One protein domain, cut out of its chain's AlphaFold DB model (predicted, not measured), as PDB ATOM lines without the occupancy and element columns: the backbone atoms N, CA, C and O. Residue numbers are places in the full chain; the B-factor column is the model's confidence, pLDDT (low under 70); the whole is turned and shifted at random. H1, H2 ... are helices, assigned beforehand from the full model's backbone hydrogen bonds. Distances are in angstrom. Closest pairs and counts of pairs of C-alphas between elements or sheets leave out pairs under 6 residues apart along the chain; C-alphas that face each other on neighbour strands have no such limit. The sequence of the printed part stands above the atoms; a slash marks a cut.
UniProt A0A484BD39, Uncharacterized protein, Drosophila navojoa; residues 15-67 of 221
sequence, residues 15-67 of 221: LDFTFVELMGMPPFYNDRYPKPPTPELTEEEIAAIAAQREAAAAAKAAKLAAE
ATOM      1  N   LEU A  15      47.672 -20.795  19.906       88.25
ATOM      2  CA  LEU A  15      49.091 -20.468  19.787       88.25
ATOM      3  C   LEU A  15      49.636 -21.028  18.471       88.25
ATOM      4  O   LEU A  15      50.274 -20.288  17.717       88.25
ATOM      5  N   ASP A  16      49.285 -22.271  18.137       84.50
ATOM      6  CA  ASP A  16      49.619 -22.887  16.851       84.50
ATOM      7  C   ASP A  16      49.105 -22.038  15.675       84.50
ATOM      8  O   ASP A  16      49.817 -21.818  14.693       84.50
ATOM      9  N   PHE A  17      47.887 -21.491  15.793       85.06
ATOM     10  CA  PHE A  17      47.306 -20.611  14.776       85.06
ATOM     11  C   PHE A  17      48.126 -19.328  14.578       85.06
ATOM     12  O   PHE A  17      48.460 -18.987  13.444       85.06
ATOM     13  N   THR A  18      48.510 -18.649  15.666       87.69
ATOM     14  CA  THR A  18      49.336 -17.429  15.579       87.69
ATOM     15  C   THR A  18      50.715 -17.696  14.979       87.69
ATOM     16  O   THR A  18      51.247 -16.858  14.254       87.69
ATOM     17  N   PHE A  19      51.293 -18.873  15.232       86.06
ATOM     18  CA  PHE A  19      52.575 -19.262  14.655       86.06
ATOM     19  C   PHE A  19      52.467 -19.508  13.144       86.06
ATOM     20  O   PHE A  19      53.313 -19.053  12.377       86.06
ATOM     21  N   VAL A  20      51.404 -20.180  12.699       86.88
ATOM     22  CA  VAL A  20      51.109 -20.402  11.275       86.88
ATOM     23  C   VAL A  20      50.868 -19.076  10.542       86.88
ATOM     24  O   VAL A  20      51.406 -18.878   9.450       86.88
ATOM     25  N   GLU A  21      50.144 -18.146  11.169       86.69
ATOM     26  CA  GLU A  21      49.934 -16.786  10.660       86.69
ATOM     27  C   GLU A  21      51.255 -16.009  10.546       86.69
ATOM     28  O   GLU A  21      51.539 -15.423   9.500       86.69
ATOM     29  N   LEU A  22      52.104 -16.065  11.577       91.81
ATOM     30  CA  LEU A  22      53.419 -15.419  11.583       91.81
ATOM     31  C   LEU A  22      54.345 -15.968  10.489       91.81
ATOM     32  O   LEU A  22      55.083 -15.212   9.859       91.81
ATOM     33  N   MET A  23      54.292 -17.277  10.245       88.19
ATOM     34  CA  MET A  23      55.057 -17.945   9.190       88.19
ATOM     35  C   MET A  23      54.465 -17.729   7.788       88.19
ATOM     36  O   MET A  23      55.044 -18.188   6.804       88.19
ATOM     37  N   GLY A  24      53.323 -17.040   7.674       84.62
ATOM     38  CA  GLY A  24      52.654 -16.775   6.402       84.62
ATOM     39  C   GLY A  24      52.142 -18.037   5.706       84.62
ATOM     40  O   GLY A  24      51.957 -18.035   4.489       84.62
ATOM     41  N   MET A  25      51.935 -19.124   6.455       83.38
ATOM     42  CA  MET A  25      51.420 -20.378   5.913       83.38
ATOM     43  C   MET A  25      49.888 -20.355   5.959       83.38
ATOM     44  O   MET A  25      49.313 -20.117   7.020       83.38
ATOM     45  N   PRO A  26      49.180 -20.592   4.841       79.19
ATOM     46  CA  PRO A  26      47.725 -20.627   4.864       79.19
ATOM     47  C   PRO A  26      47.230 -21.855   5.652       79.19
ATOM     48  O   PRO A  26      47.732 -22.959   5.425       79.19
ATOM     49  N   PRO A  27      46.232 -21.706   6.545       82.12
ATOM     50  CA  PRO A  27      45.675 -22.840   7.271       82.12
ATOM     51  C   PRO A  27      44.956 -23.791   6.307       82.12
ATOM     52  O   PRO A  27      44.154 -23.369   5.469       82.12
ATOM     53  N   PHE A  28      45.231 -25.086   6.447       82.75
ATOM     54  CA  PHE A  28      44.596 -26.150   5.676       82.75
ATOM     55  C   PHE A  28      43.581 -26.901   6.548       82.75
ATOM     56  O   PHE A  28      43.907 -27.328   7.654       82.75
ATOM     57  N   TYR A  29      42.358 -27.076   6.042       83.94
ATOM     58  CA  TYR A  29      41.258 -27.744   6.747       83.94
ATOM     59  C   TYR A  29      40.946 -29.094   6.098       83.94
ATOM     60  O   TYR A  29      40.981 -29.216   4.874       83.94
ATOM     61  N   ASN A  30      40.614 -30.102   6.904       82.88
ATOM     62  CA  ASN A  30      40.266 -31.451   6.440       82.88
ATOM     63  C   ASN A  30      38.980 -31.953   7.126       82.88
ATOM     64  O   ASN A  30      38.468 -31.302   8.032       82.88
ATOM     65  N   ASP A  31      38.462 -33.122   6.735       82.56
ATOM     66  CA  ASP A  31      37.216 -33.675   7.304       82.56
ATOM     67  C   ASP A  31      37.287 -33.923   8.822       82.56
ATOM     68  O   ASP A  31      36.262 -33.987   9.502       82.56
ATOM     69  N   ARG A  32      38.501 -34.069   9.374       80.69
ATOM     70  CA  ARG A  32      38.729 -34.252  10.812       80.69
ATOM     71  C   ARG A  32      38.818 -32.923  11.572       80.69
ATOM     72  O   ARG A  32      38.478 -32.893  12.751       80.69
ATOM     73  N   TYR A  33      39.236 -31.858  10.894       78.94
ATOM     74  CA  TYR A  33      39.411 -30.497  11.394       78.94
ATOM     75  C   TYR A  33      38.771 -29.512  10.402       78.94
ATOM     76  O   TYR A  33      39.478 -28.881   9.603       78.94
ATOM     77  N   PRO A  34      37.427 -29.417  10.399       82.69
ATOM     78  CA  PRO A  34      36.718 -28.520   9.501       82.69
ATOM     79  C   PRO A  34      37.050 -27.062   9.823       82.69
ATOM     80  O   PRO A  34      37.434 -26.719  10.944       82.69
ATOM     81  N   LYS A  35      36.864 -26.187   8.831       84.69
ATOM     82  CA  LYS A  35      37.049 -24.748   9.013       84.69
ATOM     83  C   LYS A  35      36.169 -24.252  10.168       84.69
ATOM     84  O   LYS A  35      34.961 -24.505  10.133       84.69
ATOM     85  N   PRO A  36      36.732 -23.546  11.169       82.19
ATOM     86  CA  PRO A  36      35.923 -22.986  12.235       82.19
ATOM     87  C   PRO A  36      34.905 -21.999  11.642       82.19
ATOM     88  O   PRO A  36      35.230 -21.297  10.672       82.19
ATOM     89  N   PRO A  37      33.674 -21.943  12.187       81.00
ATOM     90  CA  PRO A  37      32.684 -20.975  11.741       81.00
ATOM     91  C   PRO A  37      33.285 -19.582  11.893       81.00
ATOM     92  O   PRO A  37      33.752 -19.201  12.965       81.00
ATOM     93  N   THR A  38      33.347 -18.851  10.783       80.00
ATOM     94  CA  THR A  38      33.890 -17.496  10.797       80.00
ATOM     95  C   THR A  38      32.820 -16.611  11.431       80.00
ATOM     96  O   THR A  38      31.685 -16.665  10.956       80.00
ATOM     97  N   PRO A  39      33.115 -15.860  12.508       76.88
ATOM     98  CA  PRO A  39      32.149 -14.912  13.038       76.88
ATOM     99  C   PRO A  39      31.801 -13.920  11.927       76.88
ATOM    100  O   PRO A  39      32.693 -13.347  11.295       76.88
ATOM    101  N   GLU A  40      30.510 -13.781  11.633       76.19
ATOM    102  CA  GLU A  40      30.040 -12.768  10.696       76.19
ATOM    103  C   GLU A  40      30.275 -11.406  11.343       76.19
ATOM    104  O   GLU A  40      29.783 -11.141  12.439       76.19
ATOM    105  N   LEU A  41      31.077 -10.571  10.687       80.88
ATOM    106  CA  LEU A  41      31.306  -9.207  11.141       80.88
ATOM    107  C   LEU A  41      29.978  -8.455  11.086       80.88
ATOM    108  O   LEU A  41      29.285  -8.475  10.067       80.88
ATOM    109  N   THR A  42      29.636  -7.781  12.174       85.06
ATOM    110  CA  THR A  42      28.486  -6.878  12.201       85.06
ATOM    111  C   THR A  42      28.709  -5.714  11.232       85.06
ATOM    112  O   THR A  42      29.847  -5.344  10.927       85.06
ATOM    113  N   GLU A  43      27.630  -5.098  10.739       83.62
ATOM    114  CA  GLU A  43      27.730  -3.926   9.851       83.62
ATOM    115  C   GLU A  43      28.558  -2.794  10.489       83.62
ATOM    116  O   GLU A  43      29.306  -2.100   9.798       83.62
ATOM    117  N   GLU A  44      28.494  -2.665  11.817       83.50
ATOM    118  CA  GLU A  44      29.288  -1.717  12.601       83.50
ATOM    119  C   GLU A  44      30.789  -2.053  12.593       83.50
ATOM    120  O   GLU A  44      31.615  -1.162  12.403       83.50
ATOM    121  N   GLU A  45      31.171  -3.326  12.733       86.94
ATOM    122  CA  GLU A  45      32.576  -3.759  12.681       86.94
ATOM    123  C   GLU A  45      33.166  -3.626  11.276       86.94
ATOM    124  O   GLU A  45      34.318  -3.219  11.120       86.94
ATOM    125  N   ILE A  46      32.377  -3.903  10.236       86.75
ATOM    126  CA  ILE A  46      32.786  -3.693   8.842       86.75
ATOM    127  C   ILE A  46      33.028  -2.201   8.589       86.75
ATOM    128  O   ILE A  46      34.055  -1.832   8.009       86.75
ATOM    129  N   ALA A  47      32.120  -1.339   9.057       88.75
ATOM    130  CA  ALA A  47      32.283   0.107   8.973       88.75
ATOM    131  C   ALA A  47      33.506   0.589   9.773       88.75
ATOM    132  O   ALA A  47      34.259   1.431   9.285       88.75
ATOM    133  N   ALA A  48      33.765   0.017  10.952       87.69
ATOM    134  CA  ALA A  48      34.936   0.335  11.764       87.69
ATOM    135  C   ALA A  48      36.251  -0.082  11.083       87.69
ATOM    136  O   ALA A  48      37.194   0.706  11.051       87.69
ATOM    137  N   ILE A  49      36.317  -1.275  10.484       89.50
ATOM    138  CA  ILE A  49      37.492  -1.749   9.732       89.50
ATOM    139  C   ILE A  49      37.728  -0.873   8.492       89.50
ATOM    140  O   ILE A  49      38.871  -0.514   8.197       89.50
ATOM    141  N   ALA A  50      36.666  -0.486   7.778       89.75
ATOM    142  CA  ALA A  50      36.761   0.422   6.637       89.75
ATOM    143  C   ALA A  50      37.259   1.813   7.060       89.75
ATOM    144  O   ALA A  50      38.216   2.318   6.476       89.75
ATOM    145  N   ALA A  51      36.695   2.383   8.128       90.44
ATOM    146  CA  ALA A  51      37.122   3.666   8.680       90.44
ATOM    147  C   ALA A  51      38.575   3.625   9.176       90.44
ATOM    148  O   ALA A  51      39.342   4.550   8.922       90.44
ATOM    149  N   GLN A  52      39.000   2.536   9.826       86.19
ATOM    150  CA  GLN A  52      40.396   2.342  10.228       86.19
ATOM    151  C   GLN A  52      41.330   2.247   9.022       86.19
ATOM    152  O   GLN A  52      42.428   2.800   9.050       86.19
ATOM    153  N   ARG A  53      40.906   1.587   7.940       90.69
ATOM    154  CA  ARG A  53      41.685   1.494   6.703       90.69
ATOM    155  C   ARG A  53      41.794   2.841   5.994       90.69
ATOM    156  O   ARG A  53      42.875   3.172   5.511       90.69
ATOM    157  N   GLU A  54      40.716   3.618   5.948       88.31
ATOM    158  CA  GLU A  54      40.718   4.982   5.414       88.31
ATOM    159  C   GLU A  54      41.582   5.912   6.267       88.31
ATOM    160  O   GLU A  54      42.413   6.637   5.723       88.31
ATOM    161  N   ALA A  55      41.486   5.827   7.595       89.88
ATOM    162  CA  ALA A  55      42.336   6.575   8.514       89.88
ATOM    163  C   ALA A  55      43.815   6.183   8.370       89.88
ATOM    164  O   ALA A  55      44.680   7.054   8.327       89.88
ATOM    165  N   ALA A  56      44.128   4.892   8.227       92.81
ATOM    166  CA  ALA A  56      45.487   4.414   7.985       92.81
ATOM    167  C   ALA A  56      46.019   4.861   6.613       92.81
ATOM    168  O   ALA A  56      47.189   5.229   6.496       92.81
ATOM    169  N   ALA A  57      45.173   4.878   5.580       91.25
ATOM    170  CA  ALA A  57      45.525   5.387   4.258       91.25
ATOM    171  C   ALA A  57      45.759   6.904   4.279       91.25
ATOM    172  O   ALA A  57      46.755   7.366   3.726       91.25
ATOM    173  N   ALA A  58      44.904   7.663   4.967       90.12
ATOM    174  CA  ALA A  58      45.057   9.100   5.159       90.12
ATOM    175  C   ALA A  58      46.313   9.428   5.977       90.12
ATOM    176  O   ALA A  58      47.080  10.304   5.594       90.12
ATOM    177  N   ALA A  59      46.591   8.682   7.050       90.50
ATOM    178  CA  ALA A  59      47.808   8.833   7.844       90.50
ATOM    179  C   ALA A  59      49.069   8.498   7.033       90.50
ATOM    180  O   ALA A  59      50.076   9.197   7.132       90.50
ATOM    181  N   LYS A  60      49.017   7.457   6.192       92.00
ATOM    182  CA  LYS A  60      50.105   7.117   5.268       92.00
ATOM    183  C   LYS A  60      50.310   8.208   4.214       92.00
ATOM    184  O   LYS A  60      51.451   8.572   3.952       92.00
ATOM    185  N   ALA A  61      49.233   8.749   3.647       88.81
ATOM    186  CA  ALA A  61      49.289   9.848   2.686       88.81
ATOM    187  C   ALA A  61      49.834  11.135   3.323       88.81
ATOM    188  O   ALA A  61      50.687  11.788   2.736       88.81
ATOM    189  N   ALA A  62      49.414  11.459   4.546       86.94
ATOM    190  CA  ALA A  62      49.924  12.602   5.295       86.94
ATOM    191  C   ALA A  62      51.413  12.449   5.635       86.94
ATOM    192  O   ALA A  62      52.161  13.415   5.522       86.94
ATOM    193  N   LYS A  63      51.868  11.242   6.000       87.12
ATOM    194  CA  LYS A  63      53.299  10.967   6.196       87.12
ATOM    195  C   LYS A  63      54.104  11.130   4.911       87.12
ATOM    196  O   LYS A  63      55.134  11.786   4.954       87.12
ATOM    197  N   LEU A  64      53.620  10.596   3.790       85.19
ATOM    198  CA  LEU A  64      54.271  10.762   2.487       85.19
ATOM    199  C   LEU A  64      54.330  12.238   2.068       85.19
ATOM    200  O   LEU A  64      55.375  12.700   1.635       85.19
ATOM    201  N   ALA A  65      53.253  12.999   2.278       80.81
ATOM    202  CA  ALA A  65      53.226  14.433   1.996       80.81
ATOM    203  C   ALA A  65      54.161  15.239   2.917       80.81
ATOM    204  O   ALA A  65      54.774  16.208   2.479       80.81
ATOM    205  N   ALA A  66      54.291  14.851   4.190       81.00
ATOM    206  CA  ALA A  66      55.232  15.474   5.120       81.00
ATOM    207  C   ALA A  66      56.696  15.144   4.779       81.00
ATOM    208  O   ALA A  66      57.564  15.996   4.938       81.00
ATOM    209  N   GLU A  67      56.967  13.930   4.299       73.00
ATOM    210  CA  GLU A  67      58.284  13.494   3.825       73.00
ATOM    211  C   GLU A  67      58.675  14.219   2.524       73.00
ATOM    212  O   GLU A  67      59.776  14.753   2.432       73.00
TER     213      GLU A  67
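Overview. This is residues 15 to 67 of the 221 residues of an uncharacterized protein of Drosophila navojoa (UniProt A0A484BD39). Picture an open V: the long helix H2 makes one arm and the unnamed stretch before it, residues 34 to 42, makes the other. That stretch folds back at residues 28 to 34, which stick out, and leads to the short helix H1, apart from H2. The printed part has 53 residues with two named helices, H1 then H2, no named strand, and the class all helix. It is extended, with a radius of gyration of the C-alphas of 17.2 A and spans of 52 by 29 by 15 A.

Along the chain. Find C-alpha 43 at (27.730, -3.926, 9.851); from there H2, residues 43 to 67, runs 35.7 A to C-alpha 67 at (58.284, 13.494, 3.825). Go back to C-alpha 15 at (49.091, -20.468, 19.787), where H1, residues 15 to 22, begins.

Arrangement. H2 and H1 are apart, with no C-alpha of the one within 8 A of the other. In both, every O i to N i+4 pair is within hydrogen-bond range.

Size, cuts and confidence. Look for the two farthest C-alphas, those of Arg 32 and Ala 66, 52.7 A apart. The link, residues 23 to 42, is long. The printed part has no cut, and no printed residue is under pLDDT 70.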